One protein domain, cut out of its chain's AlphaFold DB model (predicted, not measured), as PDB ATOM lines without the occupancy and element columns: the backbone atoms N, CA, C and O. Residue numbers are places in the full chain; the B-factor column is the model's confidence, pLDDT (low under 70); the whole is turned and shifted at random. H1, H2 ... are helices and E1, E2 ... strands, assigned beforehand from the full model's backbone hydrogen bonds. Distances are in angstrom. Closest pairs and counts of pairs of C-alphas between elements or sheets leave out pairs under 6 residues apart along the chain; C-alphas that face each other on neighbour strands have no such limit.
ATOM      1  N   THR A   9      37.688   2.742  55.518       96.88
ATOM      2  CA  THR A   9      37.310   3.166  54.174       96.88
ATOM      3  C   THR A   9      36.560   4.476  54.232       96.88
ATOM      4  O   THR A   9      35.547   4.587  54.912       96.88
ATOM      5  N   VAL A  10      37.026   5.440  53.453       95.62
ATOM      6  CA  VAL A  10      36.356   6.714  53.230       95.62
ATOM      7  C   VAL A  10      35.870   6.777  51.794       95.62
ATOM      8  O   VAL A  10      36.548   6.296  50.885       95.62
ATOM      9  N   SER A  11      34.676   7.309  51.572       95.69
ATOM     10  CA  SER A  11      34.164   7.514  50.222       95.69
ATOM     11  C   SER A  11      33.161   8.645  50.149       95.69
ATOM     12  O   SER A  11      32.483   8.934  51.129       95.69
ATOM     13  N   GLU A  12      33.019   9.208  48.960       96.12
ATOM     14  CA  GLU A  12      32.060  10.258  48.655       96.12
ATOM     15  C   GLU A  12      31.662  10.202  47.183       96.12
ATOM     16  O   GLU A  12      32.425   9.712  46.344       96.12
ATOM     17  N   TYR A  13      30.466  10.695  46.871       96.62
ATOM     18  CA  TYR A  13      30.076  10.997  45.507       96.62
ATOM     19  C   TYR A  13      30.200  12.489  45.235       96.62
ATOM     20  O   TYR A  13      29.803  13.313  46.057       96.62
ATOM     21  N   TYR A  14      30.707  12.821  44.055       95.25
ATOM     22  CA  TYR A  14      30.846  14.186  43.581       95.25
ATOM     23  C   TYR A  14      30.340  14.324  42.140       95.25
ATOM     24  O   TYR A  14      30.366  13.373  41.352       95.25
ATOM     25  N   THR A  15      29.874  15.518  41.788       94.94
ATOM     26  CA  THR A  15      29.500  15.904  40.420       94.94
ATOM     27  C   THR A  15      29.658  17.418  40.218       94.94
ATOM     28  O   THR A  15      29.999  18.146  41.151       94.94
ATOM     29  N   CYS A  16      29.433  17.910  39.005       92.31
ATOM     30  CA  CYS A  16      29.328  19.332  38.686       92.31
ATOM     31  C   CYS A  16      28.137  19.581  37.759       92.31
ATOM     32  O   CYS A  16      27.499  18.649  37.268       92.31
ATOM     33  N   ARG A  17      27.825  20.857  37.522       90.38
ATOM     34  CA  ARG A  17      26.856  21.224  36.488       90.38
ATOM     35  C   ARG A  17      27.451  20.984  35.099       90.38
ATOM     36  O   ARG A  17      28.666  21.038  34.930       90.38
ATOM     37  N   ALA A  18      26.591  20.765  34.106       89.75
ATOM     38  CA  ALA A  18      27.022  20.595  32.717       89.75
ATOM     39  C   ALA A  18      27.613  21.895  32.161       89.75
ATOM     40  O   ALA A  18      28.605  21.887  31.448       89.75
ATOM     41  N   ASP A  19      27.019  23.027  32.515       90.25
ATOM     42  CA  ASP A  19      27.358  24.345  31.986       90.25
ATOM     43  C   ASP A  19      28.505  25.034  32.735       90.25
ATOM     44  O   ASP A  19      28.906  26.121  32.335       90.25
ATOM     45  N   CYS A  20      29.077  24.417  33.775       88.50
ATOM     46  CA  CYS A  20      30.159  25.014  34.552       88.50
ATOM     47  C   CYS A  20      31.231  23.985  34.927       88.50
ATOM     48  O   CYS A  20      30.980  23.037  35.676       88.50
ATOM     49  N   ALA A  21      32.454  24.200  34.437       90.75
ATOM     50  CA  ALA A  21      33.609  23.426  34.874       90.75
ATOM     51  C   ALA A  21      33.902  23.693  36.356       90.75
ATOM     52  O   ALA A  21      33.837  24.830  36.828       90.75
ATOM     53  N   SER A  22      34.286  22.650  37.087       90.56
ATOM     54  CA  SER A  22      34.553  22.753  38.519       90.56
ATOM     55  C   SER A  22      35.667  21.810  38.963       90.56
ATOM     56  O   SER A  22      35.987  20.820  38.301       90.56
ATOM     57  N   ILE A  23      36.289  22.153  40.084       90.94
ATOM     58  CA  ILE A  23      37.292  21.357  40.775       90.94
ATOM     59  C   ILE A  23      36.667  20.863  42.073       90.94
ATOM     60  O   ILE A  23      36.161  21.661  42.858       90.94
ATOM     61  N   TYR A  24      36.710  19.554  42.286       92.44
ATOM     62  CA  TYR A  24      36.397  18.915  43.560       92.44
ATOM     63  C   TYR A  24      37.696  18.520  44.260       92.44
ATOM     64  O   TYR A  24      38.623  18.052  43.595       92.44
ATOM     65  N   PHE A  25      37.748  18.660  45.581       92.31
ATOM     66  CA  PHE A  25      38.842  18.133  46.389       92.31
ATOM     67  C   PHE A  25      38.325  17.351  47.597       92.31
ATOM     68  O   PHE A  25      37.246  17.628  48.124       92.31
ATOM     69  N   LEU A  26      39.137  16.395  48.039       93.44
ATOM     70  CA  LEU A  26      38.929  15.591  49.237       93.44
ATOM     71  C   LEU A  26      40.246  15.488  49.998       93.44
ATOM     72  O   LEU A  26      41.241  15.023  49.438       93.44
ATOM     73  N   LYS A  27      40.239  15.845  51.278       93.12
ATOM     74  CA  LYS A  27      41.325  15.593  52.218       93.12
ATOM     75  C   LYS A  27      40.800  14.782  53.384       93.12
ATOM     76  O   LYS A  27      39.776  15.106  53.977       93.12
ATOM     77  N   VAL A  28      41.514  13.721  53.724       95.31
ATOM     78  CA  VAL A  28      41.187  12.914  54.896       95.31
ATOM     79  C   VAL A  28      42.440  12.721  55.721       95.31
ATOM     80  O   VAL A  28      43.479  12.370  55.170       95.31
ATOM     81  N   LEU A  29      42.333  12.942  57.029       95.50
ATOM     82  CA  LEU A  29      43.414  12.749  57.992       95.50
ATOM     83  C   LEU A  29      42.948  11.796  59.093       95.50
ATOM     84  O   LEU A  29      41.821  11.890  59.581       95.50
ATOM     85  N   LEU A  30      43.831  10.897  59.498       95.12
ATOM     86  CA  LEU A  30      43.699  10.042  60.663       95.12
ATOM     87  C   LEU A  30      44.580  10.626  61.764       95.12
ATOM     88  O   LEU A  30      45.801  10.596  61.637       95.12
ATOM     89  N   LEU A  31      43.957  11.155  62.815       93.00
ATOM     90  CA  LEU A  31      44.648  11.933  63.841       93.00
ATOM     91  C   LEU A  31      44.607  11.250  65.208       93.00
ATOM     92  O   LEU A  31      43.618  10.604  65.592       93.00
ATOM     93  N   THR A  32      45.690  11.420  65.953       94.12
ATOM     94  CA  THR A  32      45.762  11.231  67.403       94.12
ATOM     95  C   THR A  32      45.038  12.376  68.135       94.12
ATOM     96  O   THR A  32      44.691  13.382  67.514       94.12
ATOM     97  N   PRO A  33      44.750  12.244  69.444       93.31
ATOM     98  CA  PRO A  33      44.178  13.342  70.223       93.31
ATOM     99  C   PRO A  33      45.034  14.611  70.219       93.31
ATOM    100  O   PRO A  33      44.475  15.693  70.089       93.31
ATOM    101  N   ASP A  34      46.357  14.472  70.299       93.44
ATOM    102  CA  ASP A  34      47.275  15.615  70.328       93.44
ATOM    103  C   ASP A  34      47.287  16.332  68.970       93.44
ATOM    104  O   ASP A  34      47.078  17.540  68.900       93.44
ATOM    105  N   GLU A  35      47.388  15.576  67.870       91.38
ATOM    106  CA  GLU A  35      47.317  16.141  66.514       91.38
ATOM    107  C   GLU A  35      45.969  16.819  66.227       91.38
ATOM    108  O   GLU A  35      45.918  17.761  65.440       91.38
ATOM    109  N   LEU A  36      44.869  16.352  66.831       90.62
ATOM    110  CA  LEU A  36      43.564  17.000  66.684       90.62
ATOM    111  C   LEU A  36      43.537  18.377  67.356       90.62
ATOM    112  O   LEU A  36      42.904  19.287  66.827       90.62
ATOM    113  N   MET A  37      44.190  18.531  68.508       88.19
ATOM    114  CA  MET A  37      44.228  19.811  69.224       88.19
ATOM    115  C   MET A  37      44.987  20.883  68.438       88.19
ATOM    116  O   MET A  37      44.592  22.048  68.456       88.19
ATOM    117  N   ASP A  38      46.026  20.476  67.710       90.19
ATOM    118  CA  ASP A  38      46.801  21.359  66.833       90.19
ATOM    119  C   ASP A  38      46.160  21.546  65.451       90.19
ATOM    120  O   ASP A  38      46.531  22.450  64.691       90.19
ATOM    121  N   TRP A  39      45.201  20.689  65.096       87.69
ATOM    122  CA  TRP A  39      44.590  20.708  63.782       87.69
ATOM    123  C   TRP A  39      43.752  21.968  63.568       87.69
ATOM    124  O   TRP A  39      42.926  22.372  64.388       87.69
ATOM    125  N   LYS A  40      43.925  22.557  62.387       84.50
ATOM    126  CA  LYS A  40      43.113  23.665  61.892       84.50
ATOM    127  C   LYS A  40      42.472  23.252  60.580       84.50
ATOM    128  O   LYS A  40      43.126  22.624  59.746       84.50
ATOM    129  N   CYS A  41      41.209  23.644  60.412       76.00
ATOM    130  CA  CYS A  41      40.517  23.520  59.137       76.00
ATOM    131  C   CYS A  41      41.372  24.181  58.057       76.00
ATOM    132  O   CYS A  41      41.839  25.311  58.234       76.00
ATOM    133  N   SER A  42      41.620  23.454  56.974       70.56
ATOM    134  CA  SER A  42      42.473  23.943  55.902       70.56
ATOM    135  C   SER A  42      41.820  25.166  55.258       70.56
ATOM    136  O   SER A  42      40.767  25.060  54.626       70.56
ATOM    137  N   GLU A  43      42.469  26.323  55.357       68.19
ATOM    138  CA  GLU A  43      42.106  27.478  54.543       68.19
ATOM    139  C   GLU A  43      42.660  27.243  53.138       68.19
ATOM    140  O   GLU A  43      43.802  27.568  52.805       68.19
ATOM    141  N   TYR A  44      41.873  26.549  52.319       64.88
ATOM    142  CA  TYR A  44      42.261  26.306  50.944       64.88
ATOM    143  C   TYR A  44      42.290  27.627  50.198       64.88
ATOM    144  O   TYR A  44      41.263  28.279  50.006       64.88
ATOM    145  N   ASN A  45      43.471  27.985  49.707       68.38
ATOM    146  CA  ASN A  45      43.583  29.035  48.720       68.38
ATOM    147  C   ASN A  45      42.911  28.539  47.428       68.38
ATOM    148  O   ASN A  45      43.500  27.817  46.620       68.38
ATOM    149  N   TYR A  46      41.637  28.894  47.263       68.00
ATOM    150  CA  TYR A  46      40.828  28.532  46.102       68.00
ATOM    151  C   TYR A  46      41.454  29.009  44.788       68.00
ATOM    152  O   TYR A  46      41.285  28.362  43.754       68.00
ATOM    153  N   ASP A  47      42.226  30.094  44.831       70.69
ATOM    154  CA  ASP A  47      42.988  30.598  43.695       70.69
ATOM    155  C   ASP A  47      44.166  29.680  43.340       70.69
ATOM    156  O   ASP A  47      44.426  29.465  42.156       70.69
ATOM    157  N   VAL A  48      44.829  29.069  44.327       71.50
ATOM    158  CA  VAL A  48      45.846  28.025  44.097       71.50
ATOM    159  C   VAL A  48      45.199  26.774  43.512       71.50
ATOM    160  O   VAL A  48      45.669  26.304  42.485       71.50
ATOM    161  N   LEU A  49      44.077  26.293  44.069       72.19
ATOM    162  CA  LEU A  49      43.319  25.170  43.486       72.19
ATOM    163  C   LEU A  49      42.913  25.437  42.027       72.19
ATOM    164  O   LEU A  49      42.875  24.510  41.220       72.19
ATOM    165  N   ARG A  50      42.603  26.694  41.677       69.06
ATOM    166  CA  ARG A  50      42.249  27.110  40.310       69.06
ATOM    167  C   ARG A  50      43.453  27.221  39.369       69.06
ATOM    168  O   ARG A  50      43.317  26.819  38.212       69.06
ATOM    169  N   ARG A  51      44.570  27.808  39.819       67.38
ATOM    170  CA  ARG A  51      45.721  28.198  38.972       67.38
ATOM    171  C   ARG A  51      46.858  27.178  38.953       67.38
ATOM    172  O   ARG A  51      47.539  27.066  37.940       67.38
ATOM    173  N   GLN A  52      47.081  26.466  40.051       58.19
ATOM    174  CA  GLN A  52      48.174  25.511  40.209       58.19
ATOM    175  C   GLN A  52      47.604  24.098  40.348       58.19
ATOM    176  O   GLN A  52      46.633  23.857  41.065       58.19
ATOM    177  N   GLY A  53      48.211  23.149  39.638       62.19
ATOM    178  CA  GLY A  53      47.931  21.733  39.826       62.19
ATOM    179  C   GLY A  53      48.459  21.305  41.186       62.19
ATOM    180  O   GLY A  53      49.614  20.919  41.302       62.19
ATOM    181  N   LEU A  54      47.632  21.427  42.220       73.44
ATOM    182  CA  LEU A  54      47.924  20.835  43.516       73.44
ATOM    183  C   LEU A  54      48.101  19.322  43.324       73.44
ATOM    184  O   LEU A  54      47.261  18.658  42.713       73.44
ATOM    185  N   GLU A  55      49.208  18.792  43.830       82.81
ATOM    186  CA  GLU A  55      49.522  17.377  43.682       82.81
ATOM    187  C   GLU A  55      48.703  16.535  44.662       82.81
ATOM    188  O   GLU A  55      48.482  16.905  45.818       82.81
ATOM    189  N   GLU A  56      48.236  15.378  44.196       91.56
ATOM    190  CA  GLU A  56      47.580  14.415  45.071       91.56
ATOM    191  C   GLU A  56      48.602  13.808  46.027       91.56
ATOM    192  O   GLU A  56      49.617  13.263  45.600       91.56
ATOM    193  N   THR A  57      48.306  13.826  47.323       92.69
ATOM    194  CA  THR A  57      49.194  13.243  48.330       92.69
ATOM    195  C   THR A  57      48.567  12.009  48.956       92.69
ATOM    196  O   THR A  57      47.348  11.890  49.114       92.69
ATOM    197  N   THR A  58      49.408  11.031  49.274       96.38
ATOM    198  CA  THR A  58      49.001   9.806  49.961       96.38
ATOM    199  C   THR A  58      50.065   9.463  50.982       96.38
ATOM    200  O   THR A  58      51.219   9.254  50.617       96.38
ATOM    201  N   SER A  59      49.670   9.386  52.243       95.38
ATOM    202  CA  SER A  59      50.490   8.866  53.329       95.38
ATOM    203  C   SER A  59      49.742   7.743  54.055       95.38
ATOM    204  O   SER A  59      48.624   7.359  53.697       95.38
ATOM    205  N   GLU A  60      50.363   7.192  55.095       94.50
ATOM    206  CA  GLU A  60      49.755   6.155  55.932       94.50
ATOM    207  C   GLU A  60      48.527   6.652  56.708       94.50
ATOM    208  O   GLU A  60      47.597   5.881  56.957       94.50
ATOM    209  N   ASN A  61      48.516   7.933  57.087       95.12
ATOM    210  CA  ASN A  61      47.471   8.560  57.892       95.12
ATOM    211  C   ASN A  61      46.728   9.684  57.160       95.12
ATOM    212  O   ASN A  61      45.791  10.237  57.726       95.12
ATOM    213  N   SER A  62      47.094  10.032  55.925       96.06
ATOM    214  CA  SER A  62      46.426  11.095  55.181       96.06
ATOM    215  C   SER A  62      46.265  10.799  53.699       96.06
ATOM    216  O   SER A  62      47.044  10.071  53.083       96.06
ATOM    217  N   ILE A  63      45.227  11.387  53.112       96.75
ATOM    218  CA  ILE A  63      45.086  11.497  51.665       96.75
ATOM    219  C   ILE A  63      44.636  12.890  51.276       96.75
ATOM    220  O   ILE A  63      43.857  13.525  51.986       96.75
ATOM    221  N   PHE A  64      45.062  13.305  50.094       94.00
ATOM    222  CA  PHE A  64      44.521  14.443  49.381       94.00
ATOM    223  C   PHE A  64      44.275  14.063  47.923       94.00
ATOM    224  O   PHE A  64      45.118  13.433  47.280       94.00
ATOM    225  N   ARG A  65      43.089  14.381  47.412       93.88
ATOM    226  CA  ARG A  65      42.654  14.048  46.057       93.88
ATOM    227  C   ARG A  65      41.981  15.241  45.416       93.88
ATOM    228  O   ARG A  65      41.220  15.942  46.082       93.88
ATOM    229  N   ILE A  66      42.205  15.416  44.119       92.25
ATOM    230  CA  ILE A  66      41.617  16.492  43.320       92.25
ATOM    231  C   ILE A  66      41.010  15.912  42.049       92.25
ATOM    232  O   ILE A  66      41.576  15.050  41.380       92.25
ATOM    233  N   ARG A  67      39.818  16.378  41.689       92.94
ATOM    234  CA  ARG A  67      39.133  15.984  40.459       92.94
ATOM    235  C   ARG A  67      38.747  17.230  39.689       92.94
ATOM    236  O   ARG A  67      37.957  18.045  40.159       92.94
ATOM    237  N   HIS A  68      39.285  17.352  38.484       90.94
ATOM    238  CA  HIS A  68      38.866  18.368  37.531       90.94
ATOM    239  C   HIS A  68      37.717  17.825  36.690       90.94
ATOM    240  O   HIS A  68      37.784  16.710  36.174       90.94
ATOM    241  N   MET A  69      36.667  18.622  36.553       91.31
ATOM    242  CA  MET A  69      35.484  18.285  35.775       91.31
ATOM    243  C   MET A  69      35.316  19.342  34.695       91.31
ATOM    244  O   MET A  69      35.416  20.541  34.988       91.31
ATOM    245  N   LYS A  70      35.147  18.909  33.446       90.38
ATOM    246  CA  LYS A  70      35.073  19.826  32.308       90.38
ATOM    247  C   LYS A  70      33.646  20.316  32.104       90.38
ATOM    248  O   LYS A  70      32.678  19.668  32.488       90.38
ATOM    249  N   GLN A  71      33.543  21.483  31.480       89.31
ATOM    250  CA  GLN A  71      32.273  21.986  30.979       89.31
ATOM    251  C   GLN A  71      31.798  21.082  29.835       89.31
ATOM    252  O   GLN A  71      32.618  20.579  29.065       89.31
ATOM    253  N   TRP A  72      30.487  20.895  29.742       86.50
ATOM    254  CA  TRP A  72      29.793  20.074  28.748       86.50
ATOM    255  C   TRP A  72      30.176  18.589  28.780       86.50
ATOM    256  O   TRP A  72      29.918  17.848  27.836       86.50
ATOM    257  N   GLU A  73      30.774  18.143  29.884       84.50
ATOM    258  CA  GLU A  73      31.019  16.734  30.170       84.50
ATOM    259  C   GLU A  73      29.799  16.114  30.873       84.50
ATOM    260  O   GLU A  73      28.953  16.816  31.432       84.50
ATOM    261  N   ASN A  74      29.698  14.784  30.852       76.88
ATOM    262  CA  ASN A  74      28.617  14.060  31.515       76.88
ATOM    263  C   ASN A  74      28.533  14.432  33.012       76.88
ATOM    264  O   ASN A  74      29.497  14.269  33.763       76.88
ATOM    265  N   THR A  75      27.355  14.879  33.456       84.44
ATOM    266  CA  THR A  75      27.053  15.292  34.840       84.44
ATOM    267  C   THR A  75      26.766  14.122  35.780       84.44
ATOM    268  O   THR A  75      26.220  14.293  36.876       84.44
ATOM    269  N   SER A  76      27.143  12.909  35.378       92.25
ATOM    270  CA  SER A  76      26.999  11.711  36.196       92.25
ATOM    271  C   SER A  76      27.741  11.846  37.528       92.25
ATOM    272  O   SER A  76      28.903  12.263  37.574       92.25
ATOM    273  N   TRP A  77      27.081  11.431  38.610       95.19
ATOM    274  CA  TRP A  77      27.709  11.278  39.917       95.19
ATOM    275  C   TRP A  77      28.867  10.286  39.839       95.19
ATOM    276  O   TRP A  77      28.691   9.130  39.454       95.19
ATOM    277  N   ARG A  78      30.053  10.734  40.242       95.19
ATOM    278  CA  ARG A  78      31.264   9.914  40.319       95.19
ATOM    279  C   ARG A  78      31.592   9.629  41.768       95.19
ATOM    280  O   ARG A  78      31.361  10.468  42.630       95.19
ATOM    281  N   ARG A  79      32.147   8.452  42.038       96.56
ATOM    282  CA  ARG A  79      32.547   8.049  43.385       96.56
ATOM    283  C   ARG A  79      34.053   8.173  43.553       96.56
ATOM    284  O   ARG A  79      34.805   7.641  42.741       96.56
ATOM    285  N   ILE A  80      34.481   8.792  44.644       96.31
ATOM    286  CA  ILE A  80      35.843   8.689  45.155       96.31
ATOM    287  C   ILE A  80      35.856   7.793  46.390       96.31
ATOM    288  O   ILE A  80      34.932   7.818  47.205       96.31
ATOM    289  N   GLN A  81      36.882   6.958  46.515       97.31
ATOM    290  CA  GLN A  81      37.029   6.045  47.637       97.31
ATOM    291  C   GLN A  81      38.503   5.811  47.939       97.31
ATOM    292  O   GLN A  81      39.319   5.677  47.029       97.31
ATOM    293  N   TYR A  82      38.821   5.714  49.224       97.62
ATOM    294  CA  TYR A  82      40.136   5.311  49.694       97.62
ATOM    295  C   TYR A  82      40.022   4.416  50.923       97.62
ATOM    296  O   TYR A  82      39.078   4.531  51.708       97.62
ATOM    297  N   LYS A  83      40.976   3.500  51.084       97.50
ATOM    298  CA  LYS A  83      41.030   2.564  52.204       97.50
ATOM    299  C   LYS A  83      42.370   2.707  52.910       97.50
ATOM    300  O   LYS A  83      43.391   2.273  52.393       97.50
ATOM    301  N   PHE A  84      42.338   3.263  54.112       96.81
ATOM    302  CA  PHE A  84      43.478   3.281  55.009       96.81
ATOM    303  C   PHE A  84      43.711   1.885  55.573       96.81
ATOM    304  O   PHE A  84      42.808   1.247  56.124       96.81
ATOM    305  N   THR A  85      44.950   1.430  55.457       94.00
ATOM    306  CA  THR A  85      45.455   0.204  56.071       94.00
ATOM    307  C   THR A  85      46.813   0.506  56.669       94.00
ATOM    308  O   THR A  85      47.537   1.322  56.110       94.00
ATOM    309  N   LYS A  86      47.177  -0.177  57.757       91.88
ATOM    310  CA  LYS A  86      48.499  -0.031  58.392       91.88
ATOM    311  C   LYS A  86      48.826   1.391  58.882       91.88
ATOM    312  O   LYS A  86      49.990   1.681  59.104       91.88
ATOM    313  N   TYR A  87      47.818   2.230  59.128       94.62
ATOM    314  CA  TYR A  87      48.001   3.560  59.718       94.62
ATOM    315  C   TYR A  87      48.709   3.483  61.093       94.62
ATOM    316  O   TYR A  87      48.683   2.426  61.741       94.62
ATOM    317  N   PRO A  88      49.371   4.557  61.552       94.75
ATOM    318  CA  PRO A  88      50.098   4.561  62.819       94.75
ATOM    319  C   PRO A  88      49.189   4.293  64.028       94.75
ATOM    320  O   PRO A  88      47.962   4.406  63.981       94.75
ATOM    321  N   ARG A  89      49.806   3.898  65.144       93.50
ATOM    322  CA  ARG A  89      49.101   3.763  66.426       93.50
ATOM    323  C   ARG A  89      48.698   5.142  66.951       93.50
ATOM    324  O   ARG A  89      49.269   6.147  66.560       93.50
ATOM    325  N   GLY A  90      47.719   5.179  67.846       92.56
ATOM    326  CA  GLY A  90      47.242   6.408  68.476       92.56
ATOM    327  C   GLY A  90      46.079   7.073  67.743       92.56
ATOM    328  O   GLY A  90      45.423   7.921  68.335       92.56
ATOM    329  N   VAL A  91      45.754   6.666  66.510       94.06
ATOM    330  CA  VAL A  91      44.624   7.232  65.751       94.06
ATOM    331  C   VAL A  91      43.315   7.071  66.530       94.06
ATOM    332  O   VAL A  91      42.934   5.960  66.927       94.06
ATOM    333  N   ARG A  92      42.619   8.189  66.737       94.00
ATOM    334  CA  ARG A  92      41.309   8.275  67.403       94.00
ATOM    335  C   ARG A  92      40.282   9.058  66.600       94.00
ATOM    336  O   ARG A  92      39.092   8.813  66.776       94.00
ATOM    337  N   TYR A  93      40.731   9.922  65.697       93.38
ATOM    338  CA  TYR A  93      39.869  10.826  64.952       93.38
ATOM    339  C   TYR A  93      40.069  10.665  63.451       93.38
ATOM    340  O   TYR A  93      41.162  10.355  62.979       93.38
ATOM    341  N   VAL A  94      38.985  10.880  62.709       94.69
ATOM    342  CA  VAL A  94      39.002  10.993  61.252       94.69
ATOM    343  C   VAL A  94      38.531  12.395  60.914       94.69
ATOM    344  O   VAL A  94      37.367  12.725  61.138       94.69
ATOM    345  N   VAL A  95      39.428  13.208  60.373       94.69
ATOM    346  CA  VAL A  95      39.073  14.487  59.762       94.69
ATOM    347  C   VAL A  95      38.729  14.213  58.308       94.69
ATOM    348  O   VAL A  95      39.531  13.624  57.585       94.69
ATOM    349  N   PHE A  96      37.539  14.629  57.888       94.69
ATOM    350  CA  PHE A  96      37.053  14.504  56.519       94.69
ATOM    351  C   PHE A  96      36.729  15.906  56.002       94.69
ATOM    352  O   PHE A  96      35.711  16.485  56.376       94.69
ATOM    353  N   GLU A  97      37.607  16.456  55.171       92.19
ATOM    354  CA  GLU A  97      37.436  17.752  54.521       92.19
ATOM    355  C   GLU A  97      37.165  17.540  53.036       92.19
ATOM    356  O   GLU A  97      37.860  16.787  52.354       92.19
ATOM    357  N   HIS A  98      36.177  18.243  52.508       91.69
ATOM    358  CA  HIS A  98      35.865  18.223  51.090       91.69
ATOM    359  C   HIS A  98      35.457  19.609  50.620       91.69
ATOM    360  O   HIS A  98      35.076  20.464  51.420       91.69
ATOM    361  N   GLY A  99      35.509  19.836  49.317       89.19
ATOM    362  CA  GLY A  99      35.057  21.104  48.786       89.19
ATOM    363  C   GLY A  99      35.046  21.164  47.278       89.19
ATOM    364  O   GLY A  99      35.400  20.220  46.563       89.19
ATOM    365  N   GLY A 100      34.584  22.316  46.813       88.81
ATOM    366  CA  GLY A 100      34.273  22.559  45.425       88.81
ATOM    367  C   GLY A 100      34.486  24.000  45.048       88.81
ATOM    368  O   GLY A 100      33.995  24.890  45.736       88.81
ATOM    369  N   VAL A 101      35.157  24.228  43.925       87.38
ATOM    370  CA  VAL A 101      35.307  25.568  43.358       87.38
ATOM    371  C   VAL A 101      34.949  25.553  41.882       87.38
ATOM    372  O   VAL A 101      35.293  24.623  41.145       87.38
ATOM    373  N   ASP A 102      34.181  26.542  41.448       89.44
ATOM    374  CA  ASP A 102      33.850  26.744  40.043       89.44
ATOM    375  C   ASP A 102      35.041  27.363  39.296       89.44
ATOM    376  O   ASP A 102      35.878  28.062  39.878       89.44
ATOM    377  N   LYS A 103      35.134  27.109  37.992       85.38
ATOM    378  CA  LYS A 103      36.175  27.701  37.140       85.38
ATOM    379  C   LYS A 103      35.727  28.966  36.402       85.38
ATOM    380  O   LYS A 103      36.573  29.596  35.778       85.38
ATOM    381  N   GLN A 104      34.439  29.323  36.435       81.25
ATOM    382  CA  GLN A 104      33.891  30.433  35.635       81.25
ATOM    383  C   GLN A 104      33.666  31.737  36.418       81.25
ATOM    384  O   GLN A 104      33.285  32.736  35.818       81.25
ATOM    385  N   PHE A 105      33.963  31.754  37.723       76.81
ATOM    386  CA  PHE A 105      33.812  32.908  38.621       76.81
ATOM    387  C   PHE A 105      32.383  33.457  38.648       76.81
ATOM    388  O   PHE A 105      32.157  34.657  38.806       76.81
ATOM    389  N   TRP A 106      31.404  32.575  38.473       78.38
ATOM    390  CA  TRP A 106      30.006  32.977  38.473       78.38
ATOM    391  C   TRP A 106      29.525  33.207  39.900       78.38
ATOM    392  O   TRP A 106      29.712  32.364  40.779       78.38
ATOM    393  N   ALA A 107      28.858  34.339  40.121       77.56
ATOM    394  CA  ALA A 107      28.212  34.624  41.393       77.56
ATOM    395  C   ALA A 107      27.127  33.571  41.672       77.56
ATOM    396  O   ALA A 107      26.159  33.453  40.922       77.56
ATOM    397  N   GLY A 108      27.298  32.792  42.742       81.88
ATOM    398  CA  GLY A 108      26.354  31.763  43.178       81.88
ATOM    399  C   GLY A 108      27.008  30.403  43.439       81.88
ATOM    400  O   GLY A 108      28.221  30.272  43.565       81.88
ATOM    401  N   HIS A 109      26.191  29.352  43.528       83.31
ATOM    402  CA  HIS A 109      26.634  28.010  43.926       83.31
ATOM    403  C   HIS A 109      26.972  27.116  42.722       83.31
ATOM    404  O   HIS A 109      26.327  26.084  42.512       83.31
ATOM    405  N   TYR A 110      27.977  27.492  41.928       85.88
ATOM    406  CA  TYR A 110      28.367  26.773  40.699       85.88
ATOM    407  C   TYR A 110      29.527  25.784  40.869       85.88
ATOM    408  O   TYR A 110      29.837  25.035  39.944       85.88
ATOM    409  N   GLY A 111      30.137  25.744  42.056       86.12
ATOM    410  CA  GLY A 111      31.149  24.748  42.398       86.12
ATOM    411  C   GLY A 111      30.602  23.317  42.405       86.12
ATOM    412  O   GLY A 111      29.411  23.064  42.177       86.12
ATOM    413  N   SER A 112      31.496  22.371  42.685       90.31
ATOM    414  CA  SER A 112      31.166  20.953  42.710       90.31
ATOM    415  C   SER A 112      30.054  20.656  43.718       90.31
ATOM    416  O   SER A 112      29.799  21.398  44.670       90.31
ATOM    417  N   LYS A 113      29.330  19.572  43.452       92.81
ATOM    418  CA  LYS A 113      28.264  19.041  44.296       92.81
ATOM    419  C   LYS A 113      28.742  17.738  44.897       92.81
ATOM    420  O   LYS A 113      29.371  16.944  44.203       92.81
ATOM    421  N   MET A 114      28.407  17.516  46.160       94.25
ATOM    422  CA  MET A 114      28.837  16.350  46.918       94.25
ATOM    423  C   MET A 114      27.654  15.722  47.646       94.25
ATOM    424  O   MET A 114      26.764  16.429  48.119       94.25
ATOM    425  N   ALA A 115      27.635  14.393  47.725       93.00
ATOM    426  CA  ALA A 115      26.629  13.644  48.464       93.00
ATOM    427  C   ALA A 115      27.157  12.264  48.876       93.00
ATOM    428  O   ALA A 115      28.044  11.687  48.247       93.00
ATOM    429  N   GLY A 116      26.578  11.696  49.933       93.06
ATOM    430  CA  GLY A 116      26.894  10.327  50.346       93.06
ATOM    431  C   GLY A 116      28.302  10.148  50.921       93.06
ATOM    432  O   GLY A 116      28.865   9.060  50.791       93.06
ATOM    433  N   ALA A 117      28.858  11.188  51.553       92.69
ATOM    434  CA  ALA A 117      30.077  11.072  52.346       92.69
ATOM    435  C   ALA A 117      29.934   9.950  53.388       92.69
ATOM    436  O   ALA A 117      28.930   9.852  54.104       92.69
ATOM    437  N   SER A 118      30.929   9.072  53.451       92.62
ATOM    438  CA  SER A 118      30.902   7.872  54.277       92.62
ATOM    439  C   SER A 118      32.292   7.547  54.799       92.62
ATOM    440  O   SER A 118      33.255   7.503  54.036       92.62
ATOM    441  N   VAL A 119      32.367   7.269  56.098       94.56
ATOM    442  CA  VAL A 119      33.538   6.720  56.782       94.56
ATOM    443  C   VAL A 119      33.110   5.397  57.405       94.56
ATOM    444  O   VAL A 119      32.155   5.348  58.180       94.56
ATOM    445  N   VAL A 120      33.785   4.315  57.034       93.56
ATOM    446  CA  VAL A 120      33.458   2.946  57.437       93.56
ATOM    447  C   VAL A 120      34.691   2.305  58.050       93.56
ATOM    448  O   VAL A 120      35.709   2.147  57.380       93.56
ATOM    449  N   VAL A 121      34.587   1.897  59.310       92.44
ATOM    450  CA  VAL A 121      35.607   1.088  59.980       92.44
ATOM    451  C   VAL A 121      35.254  -0.383  59.783       92.44
ATOM    452  O   VAL A 121      34.188  -0.830  60.206       92.44
ATOM    453  N   HIS A 122      36.134  -1.137  59.126       88.81
ATOM    454  CA  HIS A 122      35.932  -2.564  58.869       88.81
ATOM    455  C   HIS A 122      36.400  -3.375  60.068       88.81
ATOM    456  O   HIS A 122      37.582  -3.691  60.196       88.81
TER     457      HIS A 122
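What this domain is: This is residues 9 to 122 of the 197 residues of the protein "FBA domain-containing protein" of Enterobius vermicularis (UniProt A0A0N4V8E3). Two three-stranded sheets lie face to face as a sandwich, their strands running nearly along one another and along the longest axis; E3, E2 and E5 make one sheet, E4, E1 and E6 the other. Two short helices, H1 and H2, sit over parts of the face of the sheet E3 E2 E5 that is turned away from the other sheet, H1 standing up from it beside residues of E2 and E5, and H2 over E2. The printed part has 114 residues, with six named strands and two named helices in the order E1 E2 H1 H2 E3 E4 E5 E6. Both sheets are antiparallel, in the orders E3 - E2 - E5 and E4 - E1 - E6, and the class is mostly strand. The whole is compact, with a radius of gyration of the C-alphas of 15.1 A, yet elongated, spanning 45 by 28 by 22 A.

How they stand to each other: Begin at E2, residues 22 to 31, the inner strand between E3, residues 62 to 69, and E5, residues 93 to 102. Beside E3, find N 65 and O 26 2.8 A apart; beside E5, N 27 and O 97 are 2.8 A apart, both within hydrogen-bond range. In the other sheet, E1, residues 9 to 15, is the inner strand between E4, residues 78 to 84, and E6, residues 113 to 121. Look for N 12 and O 80 at 2.9 A, and N 11 and O 118 at 2.9 A. The sheets' facing parts are 9.8 A centre to centre, and their best planes are 12 degrees apart. Between the sheets, the closest C-alphas of E5 and E6 are those of Gly 100 and Lys 113, 7.1 A apart. H1, residues 33 to 38, is on the sheet E3 E2 E5 and stands up from it at 47 degrees. H2, residues 46 to 51, is on the same face at a height over the sheet of 9.5 A; its closest C-alpha pair with E5 is Tyr 46 and Val 101, 6.8 A. In H1 and H2 every O i to N i+4 pair is within hydrogen-bond range.

Where its parts are: Find C-alpha 22 at (34.553, 22.753, 38.519), where E2 begins its 29.3 A. E5 measures 30.2 A and E3 23.4 A. E1 starts at C-alpha 9, (37.310, 3.166, 54.174), and measures 20.3 A; E4 measures 20.2 A. E6 measures 24.9 A and ends at C-alpha 121, (35.607, 1.088, 59.980). H1 measures 9.1 A and H2 8.7 A.

The domain as a whole: The two C-alphas farthest apart are those of Asp 19 and Arg 89, 45.6 A. The printed part has no cut, and no link is long; that from E2 to H1 is tight. Mean pLDDT of the printed part is 88.7, with residues 43 to 46 and 50 to 53 under 70.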